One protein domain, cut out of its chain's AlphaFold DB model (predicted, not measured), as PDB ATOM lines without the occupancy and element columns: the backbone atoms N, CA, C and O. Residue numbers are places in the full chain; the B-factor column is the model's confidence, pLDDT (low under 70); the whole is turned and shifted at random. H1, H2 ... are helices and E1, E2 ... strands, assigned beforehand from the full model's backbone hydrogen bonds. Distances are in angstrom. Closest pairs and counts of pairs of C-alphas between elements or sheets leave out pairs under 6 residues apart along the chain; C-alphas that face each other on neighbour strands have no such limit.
ATOM      1  N   ARG A 804      -5.350 -52.546  67.816       46.62
ATOM      2  CA  ARG A 804      -4.121 -52.347  67.042       46.62
ATOM      3  C   ARG A 804      -4.110 -50.906  66.540       46.62
ATOM      4  O   ARG A 804      -5.158 -50.333  66.276       46.62
ATOM      5  N   ARG A 805      -2.902 -50.353  66.428       57.88
ATOM      6  CA  ARG A 805      -2.557 -48.978  66.033       57.88
ATOM      7  C   ARG A 805      -3.080 -48.632  64.629       57.88
ATOM      8  O   ARG A 805      -2.304 -48.567  63.684       57.88
ATOM      9  N   GLN A 806      -4.388 -48.476  64.474       73.06
ATOM     10  CA  GLN A 806      -4.990 -48.004  63.235       73.06
ATOM     11  C   GLN A 806      -4.781 -46.493  63.143       73.06
ATOM     12  O   GLN A 806      -4.987 -45.761  64.116       73.06
ATOM     13  N   ILE A 807      -4.303 -46.055  61.981       89.56
ATOM     14  CA  ILE A 807      -4.024 -44.658  61.675       89.56
ATOM     15  C   ILE A 807      -5.068 -44.208  60.656       89.56
ATOM     16  O   ILE A 807      -5.115 -44.756  59.556       89.56
ATOM     17  N   LEU A 808      -5.903 -43.232  61.014       92.88
ATOM     18  CA  LEU A 808      -6.773 -42.567  60.051       92.88
ATOM     19  C   LEU A 808      -5.937 -41.549  59.276       92.88
ATOM     20  O   LEU A 808      -5.358 -40.644  59.872       92.88
ATOM     21  N   VAL A 809      -5.881 -41.689  57.954       94.31
ATOM     22  CA  VAL A 809      -5.198 -40.731  57.082       94.31
ATOM     23  C   VAL A 809      -6.243 -39.807  56.466       94.31
ATOM     24  O   VAL A 809      -7.076 -40.258  55.687       94.31
ATOM     25  N   THR A 810      -6.244 -38.533  56.855       93.88
ATOM     26  CA  THR A 810      -7.155 -37.520  56.302       93.88
ATOM     27  C   THR A 810      -6.526 -36.132  56.373       93.88
ATOM     28  O   THR A 810      -5.883 -35.789  57.367       93.88
ATOM     29  N   ASP A 811      -6.730 -35.332  55.327       91.44
ATOM     30  CA  ASP A 811      -6.362 -33.911  55.303       91.44
ATOM     31  C   ASP A 811      -7.547 -32.997  55.673       91.44
ATOM     32  O   ASP A 811      -7.389 -31.779  55.784       91.44
ATOM     33  N   ASP A 812      -8.737 -33.563  55.921       91.44
ATOM     34  CA  ASP A 812      -9.869 -32.802  56.448       91.44
ATOM     35  C   ASP A 812      -9.609 -32.444  57.918       91.44
ATOM     36  O   ASP A 812      -9.654 -33.288  58.814       91.44
ATOM     37  N   VAL A 813      -9.358 -31.159  58.174       89.31
ATOM     38  CA  VAL A 813      -9.018 -30.618  59.500       89.31
ATOM     39  C   VAL A 813     -10.117 -30.865  60.540       89.31
ATOM     40  O   VAL A 813      -9.813 -31.008  61.730       89.31
ATOM     41  N   LYS A 814     -11.392 -30.896  60.134       86.12
ATOM     42  CA  LYS A 814     -12.514 -31.119  61.054       86.12
ATOM     43  C   LYS A 814     -12.635 -32.595  61.397       86.12
ATOM     44  O   LYS A 814     -12.645 -32.918  62.585       86.12
ATOM     45  N   LEU A 815     -12.632 -33.473  60.391       89.56
ATOM     46  CA  LEU A 815     -12.645 -34.918  60.626       89.56
ATOM     47  C   LEU A 815     -11.413 -35.346  61.423       89.56
ATOM     48  O   LEU A 815     -11.534 -36.121  62.366       89.56
ATOM     49  N   ALA A 816     -10.244 -34.786  61.106       91.12
ATOM     50  CA  ALA A 816      -9.024 -35.029  61.854       91.12
ATOM     51  C   ALA A 816      -9.174 -34.641  63.326       91.12
ATOM     52  O   ALA A 816      -8.793 -35.414  64.196       91.12
ATOM     53  N   ARG A 817      -9.756 -33.473  63.626       90.69
ATOM     54  CA  ARG A 817      -9.965 -33.017  65.008       90.69
ATOM     55  C   ARG A 817     -10.876 -33.956  65.793       90.69
ATOM     56  O   ARG A 817     -10.535 -34.302  66.923       90.69
ATOM     57  N   GLU A 818     -11.999 -34.358  65.204       88.19
ATOM     58  CA  GLU A 818     -12.958 -35.258  65.852       88.19
ATOM     59  C   GLU A 818     -12.366 -36.666  66.006       88.19
ATOM     60  O   GLU A 818     -12.333 -37.214  67.110       88.19
ATOM     61  N   ALA A 819     -11.796 -37.229  64.939       89.94
ATOM     62  CA  ALA A 819     -11.255 -38.586  64.922       89.94
ATOM     63  C   ALA A 819     -10.020 -38.772  65.810       89.94
ATOM     64  O   ALA A 819      -9.789 -39.881  66.296       89.94
ATOM     65  N   ASN A 820      -9.266 -37.705  66.098       88.31
ATOM     66  CA  ASN A 820      -8.108 -37.771  66.998       88.31
ATOM     67  C   ASN A 820      -8.495 -38.104  68.450       88.31
ATOM     68  O   ASN A 820      -7.631 -38.438  69.257       88.31
ATOM     69  N   THR A 821      -9.786 -38.022  68.794       84.31
ATOM     70  CA  THR A 821     -10.299 -38.464  70.102       84.31
ATOM     71  C   THR A 821     -10.408 -39.985  70.218       84.31
ATOM     72  O   THR A 821     -10.420 -40.506  71.333       84.31
ATOM     73  N   VAL A 822     -10.472 -40.700  69.089       84.25
ATOM     74  CA  VAL A 822     -10.699 -42.153  69.043       84.25
ATOM     75  C   VAL A 822      -9.540 -42.922  68.406       84.25
ATOM     76  O   VAL A 822      -9.254 -44.034  68.842       84.25
ATOM     77  N   CYS A 823      -8.851 -42.360  67.407       89.94
ATOM     78  CA  CYS A 823      -7.751 -43.003  66.674       89.94
ATOM     79  C   CYS A 823      -6.574 -42.048  66.454       89.94
ATOM     80  O   CYS A 823      -6.699 -40.836  66.607       89.94
ATOM     81  N   HIS A 824      -5.415 -42.580  66.051       92.25
ATOM     82  CA  HIS A 824      -4.319 -41.724  65.609       92.25
ATOM     83  C   HIS A 824      -4.611 -41.179  64.217       92.25
ATOM     84  O   HIS A 824      -4.698 -41.945  63.263       92.25
ATOM     85  N   VAL A 825      -4.696 -39.859  64.090       94.31
ATOM     86  CA  VAL A 825      -4.851 -39.218  62.784       94.31
ATOM     87  C   VAL A 825      -3.487 -38.810  62.222       94.31
ATOM     88  O   VAL A 825      -2.599 -38.356  62.959       94.31
ATOM     89  N   ARG A 826      -3.294 -38.995  60.918       97.00
ATOM     90  CA  ARG A 826      -2.135 -38.523  60.150       97.00
ATOM     91  C   ARG A 826      -2.608 -37.850  58.861       97.00
ATOM     92  O   ARG A 826      -3.704 -38.124  58.387       97.00
ATOM     93  N   SER A 827      -1.788 -36.964  58.314       95.62
ATOM     94  CA  SER A 827      -2.055 -36.331  57.019       95.62
ATOM     95  C   SER A 827      -1.719 -37.274  55.866       95.62
ATOM     96  O   SER A 827      -0.907 -38.197  56.028       95.62
ATOM     97  N   ALA A 828      -2.272 -37.017  54.680       92.56
ATOM     98  CA  ALA A 828      -1.887 -37.746  53.469       92.56
ATOM     99  C   ALA A 828      -0.391 -37.570  53.166       92.56
ATOM    100  O   ALA A 828       0.282 -38.517  52.758       92.56
ATOM    101  N   LYS A 829       0.163 -36.387  53.476       93.50
ATOM    102  CA  LYS A 829       1.607 -36.115  53.386       93.50
ATOM    103  C   LYS A 829       2.439 -37.096  54.221       93.50
ATOM    104  O   LYS A 829       3.423 -37.623  53.713       93.50
ATOM    105  N   TRP A 830       2.033 -37.369  55.463       96.25
ATOM    106  CA  TRP A 830       2.729 -38.333  56.322       96.25
ATOM    107  C   TRP A 830       2.702 -39.746  55.726       96.25
ATOM    108  O   TRP A 830       3.726 -40.423  55.732       96.25
ATOM    109  N   LEU A 831       1.555 -40.182  55.186       94.81
ATOM    110  CA  LEU A 831       1.445 -41.504  54.563       94.81
ATOM    111  C   LEU A 831       2.391 -41.622  53.364       94.81
ATOM    112  O   LEU A 831       3.083 -42.627  53.236       94.81
ATOM    113  N   ASN A 832       2.455 -40.588  52.523       88.62
ATOM    114  CA  ASN A 832       3.354 -40.576  51.375       88.62
ATOM    115  C   ASN A 832       4.831 -40.647  51.806       88.62
ATOM    116  O   ASN A 832       5.585 -41.463  51.287       88.62
ATOM    117  N   GLU A 833       5.241 -39.862  52.807       92.88
ATOM    118  CA  GLU A 833       6.602 -39.926  53.361       92.88
ATOM    119  C   GLU A 833       6.935 -41.320  53.920       92.88
ATOM    120  O   GLU A 833       8.044 -41.817  53.719       92.88
ATOM    121  N   GLU A 834       5.983 -41.973  54.588       94.00
ATOM    122  CA  GLU A 834       6.187 -43.301  55.171       94.00
ATOM    123  C   GLU A 834       6.248 -44.410  54.112       94.00
ATOM    124  O   GLU A 834       7.051 -45.340  54.228       94.00
ATOM    125  N   LEU A 835       5.461 -44.281  53.041       90.56
ATOM    126  CA  LEU A 835       5.577 -45.146  51.871       90.56
ATOM    127  C   LEU A 835       6.955 -44.972  51.232       90.56
ATOM    128  O   LEU A 835       7.674 -45.955  51.095       90.56
ATOM    129  N   LEU A 836       7.391 -43.743  50.948       89.38
ATOM    130  CA  LEU A 836       8.683 -43.480  50.298       89.38
ATOM    131  C   LEU A 836       9.893 -43.998  51.099       89.38
ATOM    132  O   LEU A 836      10.876 -44.441  50.501       89.38
ATOM    133  N   LYS A 837       9.822 -44.036  52.438       93.06
ATOM    134  CA  LYS A 837      10.866 -44.657  53.283       93.06
ATOM    135  C   LYS A 837      11.061 -46.152  53.027       93.06
ATOM    136  O   LYS A 837      12.136 -46.675  53.306       93.06
ATOM    137  N   SER A 838      10.058 -46.838  52.480       90.12
ATOM    138  CA  SER A 838      10.124 -48.271  52.159       90.12
ATOM    139  C   SER A 838      10.879 -48.566  50.850       90.12
ATOM    140  O   SER A 838      10.863 -49.699  50.364       90.12
ATOM    141  N   GLY A 839      11.547 -47.566  50.260       92.81
ATOM    142  CA  GLY A 839      12.343 -47.722  49.045       92.81
ATOM    143  C   GLY A 839      11.474 -47.957  47.798       92.81
ATOM    144  O   GLY A 839      10.345 -47.470  47.742       92.81
ATOM    145  N   PRO A 840      11.954 -48.715  46.794       90.44
ATOM    146  CA  PRO A 840      11.246 -48.900  45.521       90.44
ATOM    147  C   PRO A 840       9.838 -49.496  45.666       90.44
ATOM    148  O   PRO A 840       8.920 -49.105  44.953       90.44
ATOM    149  N   ALA A 841       9.638 -50.404  46.628       81.12
ATOM    150  CA  ALA A 841       8.318 -50.972  46.918       81.12
ATOM    151  C   ALA A 841       7.331 -49.908  47.428       81.12
ATOM    152  O   ALA A 841       6.143 -49.949  47.116       81.12
ATOM    153  N   GLY A 842       7.841 -48.940  48.185       88.25
ATOM    154  CA  GLY A 842       7.094 -47.799  48.688       88.25
ATOM    155  C   GLY A 842       6.718 -46.786  47.615       88.25
ATOM    156  O   GLY A 842       5.586 -46.310  47.597       88.25
ATOM    157  N   VAL A 843       7.644 -46.511  46.691       88.19
ATOM    158  CA  VAL A 843       7.384 -45.682  45.503       88.19
ATOM    159  C   VAL A 843       6.273 -46.307  44.667       88.19
ATOM    160  O   VAL A 843       5.279 -45.641  44.415       88.19
ATOM    161  N   ASN A 844       6.360 -47.607  44.363       85.12
ATOM    162  CA  ASN A 844       5.328 -48.310  43.594       85.12
ATOM    163  C   ASN A 844       3.963 -48.312  44.302       85.12
ATOM    164  O   ASN A 844       2.931 -48.219  43.648       85.12
ATOM    165  N   ALA A 845       3.934 -48.431  45.633       81.06
ATOM    166  CA  ALA A 845       2.692 -48.375  46.404       81.06
ATOM    167  C   ALA A 845       2.099 -46.958  46.457       81.06
ATOM    168  O   ALA A 845       0.881 -46.807  46.385       81.06
ATOM    169  N   SER A 846       2.944 -45.929  46.571       84.81
ATOM    170  CA  SER A 846       2.522 -44.528  46.501       84.81
ATOM    171  C   SER A 846       1.991 -44.192  45.108       84.81
ATOM    172  O   SER A 846       0.875 -43.699  44.989       84.81
ATOM    173  N   GLU A 847       2.721 -44.566  44.056       83.56
ATOM    174  CA  GLU A 847       2.271 -44.435  42.672       83.56
ATOM    175  C   GLU A 847       0.970 -45.194  42.445       83.56
ATOM    176  O   GLU A 847       0.056 -44.602  41.904       83.56
ATOM    177  N   ALA A 848       0.820 -46.430  42.936       80.69
ATOM    178  CA  ALA A 848      -0.427 -47.183  42.815       80.69
ATOM    179  C   ALA A 848      -1.605 -46.515  43.539       80.69
ATOM    180  O   ALA A 848      -2.724 -46.560  43.042       80.69
ATOM    181  N   LEU A 849      -1.382 -45.902  44.705       76.31
ATOM    182  CA  LEU A 849      -2.426 -45.176  45.438       76.31
ATOM    183  C   LEU A 849      -2.801 -43.857  44.753       76.31
ATOM    184  O   LEU A 849      -3.975 -43.496  44.743       76.31
ATOM    185  N   MET A 850      -1.821 -43.162  44.175       74.75
ATOM    186  CA  MET A 850      -2.013 -41.897  43.456       74.75
ATOM    187  C   MET A 850      -2.522 -42.117  42.024       74.75
ATOM    188  O   MET A 850      -3.207 -41.256  41.485       74.75
ATOM    189  N   SER A 851      -2.226 -43.275  41.425       69.00
ATOM    190  CA  SER A 851      -2.694 -43.706  40.105       69.00
ATOM    191  C   SER A 851      -4.075 -44.344  40.150       69.00
ATOM    192  O   SER A 851      -4.602 -44.706  39.100       69.00
ATOM    193  N   ILE A 852      -4.690 -44.479  41.332       66.44
ATOM    194  CA  ILE A 852      -6.150 -44.557  41.430       66.44
ATOM    195  C   ILE A 852      -6.674 -43.145  41.120       66.44
ATOM    196  O   ILE A 852      -7.281 -42.468  41.949       66.44
ATOM    197  N   GLU A 853      -6.418 -42.678  39.897       48.72
ATOM    198  CA  GLU A 853      -7.309 -41.734  39.258       48.72
ATOM    199  C   GLU A 853      -8.607 -42.512  39.106       48.72
ATOM    200  O   GLU A 853      -8.746 -43.397  38.259       48.72
ATOM    201  N   TYR A 854      -9.558 -42.248  39.999       51.34
ATOM    202  CA  TYR A 854     -10.939 -42.505  39.649       51.34
ATOM    203  C   TYR A 854     -11.181 -41.669  38.402       51.34
ATOM    204  O   TYR A 854     -11.336 -40.451  38.495       51.34
ATOM    205  N   ASP A 855     -11.141 -42.321  37.242       45.56
ATOM    206  CA  ASP A 855     -11.627 -41.738  36.012       45.56
ATOM    207  C   ASP A 855     -13.115 -41.490  36.247       45.56
ATOM    208  O   ASP A 855     -13.971 -42.375  36.162       45.56
ATOM    209  N   PHE A 856     -13.411 -40.278  36.707       48.78
ATOM    210  CA  PHE A 856     -14.770 -39.829  36.897       48.78
ATOM    211  C   PHE A 856     -15.423 -39.611  35.542       48.78
ATOM    212  O   PHE A 856     -16.630 -39.444  35.517       48.78
ATOM    213  N   GLN A 857     -14.693 -39.630  34.426       53.75
ATOM    214  CA  GLN A 857     -15.225 -39.283  33.120       53.75
ATOM    215  C   GLN A 857     -16.270 -40.286  32.610       53.75
ATOM    216  O   GLN A 857     -17.348 -39.822  32.259       53.75
ATOM    217  N   PRO A 858     -16.093 -41.619  32.707       50.31
ATOM    218  CA  PRO A 858     -17.158 -42.588  32.445       50.31
ATOM    219  C   PRO A 858     -18.386 -42.371  33.333       50.31
ATOM    220  O   PRO A 858     -19.519 -42.425  32.867       50.31
ATOM    221  N   ILE A 859     -18.173 -42.057  34.615       50.38
ATOM    222  CA  ILE A 859     -19.262 -41.796  35.566       50.38
ATOM    223  C   ILE A 859     -19.970 -40.482  35.209       50.38
ATOM    224  O   ILE A 859     -21.193 -40.409  35.239       50.38
ATOM    225  N   MET A 860     -19.219 -39.453  34.829       53.53
ATOM    226  CA  MET A 860     -19.709 -38.140  34.426       53.53
ATOM    227  C   MET A 860     -20.448 -38.217  33.093       53.53
ATOM    228  O   MET A 860     -21.503 -37.608  32.970       53.53
ATOM    229  N   GLU A 861     -19.965 -39.001  32.134       63.78
ATOM    230  CA  GLU A 861     -20.614 -39.260  30.846       63.78
ATOM    231  C   GLU A 861     -21.922 -40.046  31.010       63.78
ATOM    232  O   GLU A 861     -22.886 -39.779  30.286       63.78
ATOM    233  N   GLU A 862     -21.995 -40.940  32.002       57.38
ATOM    234  CA  GLU A 862     -23.223 -41.650  32.382       57.38
ATOM    235  C   GLU A 862     -24.197 -40.800  33.217       57.38
ATOM    236  O   GLU A 862     -25.391 -41.117  33.297       57.38
ATOM    237  N   LEU A 863     -23.740 -39.697  33.823       49.91
ATOM    238  CA  LEU A 863     -24.626 -38.769  34.522       49.91
ATOM    239  C   LEU A 863     -25.492 -37.989  33.519       49.91
ATOM    240  O   LEU A 863     -25.027 -37.610  32.447       49.91
ATOM    241  N   PRO A 864     -26.755 -37.669  33.852       70.19
ATOM    242  CA  PRO A 864     -27.595 -36.848  32.986       70.19
ATOM    243  C   PRO A 864     -26.919 -35.510  32.630       70.19
ATOM    244  O   PRO A 864     -26.376 -34.841  33.508       70.19
ATOM    245  N   LYS A 865     -27.020 -35.068  31.365       63.50
ATOM    246  CA  LYS A 865     -26.375 -33.839  30.839       63.50
ATOM    247  C   LYS A 865     -26.560 -32.590  31.714       63.50
ATOM    248  O   LYS A 865     -25.663 -31.764  31.792       63.50
ATOM    249  N   ALA A 866     -27.693 -32.453  32.403       52.03
ATOM    250  CA  ALA A 866     -27.940 -31.338  33.319       52.03
ATOM    251  C   ALA A 866     -26.994 -31.332  34.539       52.03
ATOM    252  O   ALA A 866     -26.576 -30.270  34.991       52.03
ATOM    253  N   VAL A 867     -26.619 -32.512  35.042       43.56
ATOM    254  CA  VAL A 867     -25.655 -32.680  36.139       43.56
ATOM    255  C   VAL A 867     -24.231 -32.451  35.638       43.56
ATOM    256  O   VAL A 867     -23.464 -31.775  36.317       43.56
ATOM    257  N   GLN A 868     -23.909 -32.916  34.424       65.94
ATOM    258  CA  GLN A 868     -22.629 -32.618  33.770       65.94
ATOM    259  C   GLN A 868     -22.412 -31.101  33.637       65.94
ATOM    260  O   GLN A 868     -21.345 -30.601  33.977       65.94
ATOM    261  N   ILE A 869     -23.446 -30.355  33.226       66.75
ATOM    262  CA  ILE A 869     -23.399 -28.889  33.091       66.75
ATOM    263  C   ILE A 869     -23.233 -28.196  34.456       66.75
ATOM    264  O   ILE A 869     -22.466 -27.244  34.559       66.75
ATOM    265  N   ALA A 870     -23.905 -28.668  35.514       50.75
ATOM    266  CA  ALA A 870     -23.777 -28.098  36.862       50.75
ATOM    267  C   ALA A 870     -22.395 -28.343  37.490       50.75
ATOM    268  O   ALA A 870     -21.908 -27.508  38.251       50.75
ATOM    269  N   PHE A 871     -21.765 -29.473  37.163       51.09
ATOM    270  CA  PHE A 871     -20.392 -29.769  37.560       51.09
ATOM    271  C   PHE A 871     -19.369 -28.985  36.732       51.09
ATOM    272  O   PHE A 871     -18.406 -28.505  37.305       51.09
ATOM    273  N   ALA A 872     -19.596 -28.798  35.428       54.19
ATOM    274  CA  ALA A 872     -18.718 -28.015  34.550       54.19
ATOM    275  C   ALA A 872     -18.783 -26.494  34.797       54.19
ATOM    276  O   ALA A 872     -17.927 -25.752  34.324       54.19
ATOM    277  N   ALA A 873     -19.811 -26.019  35.506       44.41
ATOM    278  CA  ALA A 873     -19.955 -24.624  35.924       44.41
ATOM    279  C   ALA A 873     -19.262 -24.307  37.270       44.41
ATOM    280  O   ALA A 873     -19.301 -23.155  37.711       44.41
ATOM    281  N   ARG A 874     -18.662 -25.307  37.925       37.41
ATOM    282  CA  ARG A 874     -17.790 -25.183  39.102       37.41
ATOM    283  C   ARG A 874     -16.353 -25.473  38.708       37.41
ATOM    284  O   ARG A 874     -15.476 -24.857  39.351       37.41
TER     285      ARG A 874
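What this domain is: This is residues 804 to 874 of the 874 residues of an uncharacterized protein of Symbiodinium microadriaticum (UniProt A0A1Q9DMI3). A small head of two short parallel strands, E1 and E2, with H1 beside them runs on through H2 into a helical hairpin, H2 and H3; from H3 an arm, of which residues 851 to 856 stand free, leads away to the short helices H4 and H5, which fold back on each other far from the head. The shape is open. The printed part has 71 residues, with five named helices and two named strands that follow each other along the chain as E1 H1 E2 H2 H3 H4 H5; the class is mostly helix, with helices holding 42 and strands 6 of the 48 residues in named elements. It is only just extended, close to loose, with a radius of gyration of the C-alphas of 17.1 A and spans of 45 by 34 by 21 A.

Where its parts are: E1 is residues 807 to 809, beginning at C-alpha 807 (-4.024, -44.658, 61.675), and E2 is residues 824 to 826. H1 is residues 813 to 819, 9.9 A long. H2, residues 828 to 836, measures 12.4 A, and H3, residues 840 to 850, 15.1 A. H4 is residues 856 to 862, and H5, residues 865 to 872, ends at C-alpha 872 (-18.718, -28.015, 34.550).

How they stand to each other: E1 and E2 are parallel at 32 degrees, with N 808 and O 824 2.9 A apart, within hydrogen-bond range. E1, H1 and E2 form a strand-helix-strand unit, two parallel neighbour strands with a helix between, with a right-handed crossover. The closest C-alphas of H1 and E2 are Ala 816 and Val 825, 6.0 A apart. H2 and H3, a hairpin, touch at a shallow tilt of 30 degrees, opposite ways; their closest C-alphas are Leu 835 and Gly 842, 4.4 A. H4 and H5 are close but not clearly touching, with C-alphas Met 860 and Gln 868 closest at 6.3 A. H3 and H4 are apart. Every O i to N i+4 pair is within hydrogen-bond range in H1, H2, H3, H4 and H5.

The domain as a whole: The C-alphas farthest apart, Arg 804 and Lys 865, are 46.4 A apart. The printed part has no cut, and its links are tight. pLDDT is under 70 at residues 804 to 805, 851 to 863 and 865 to 874.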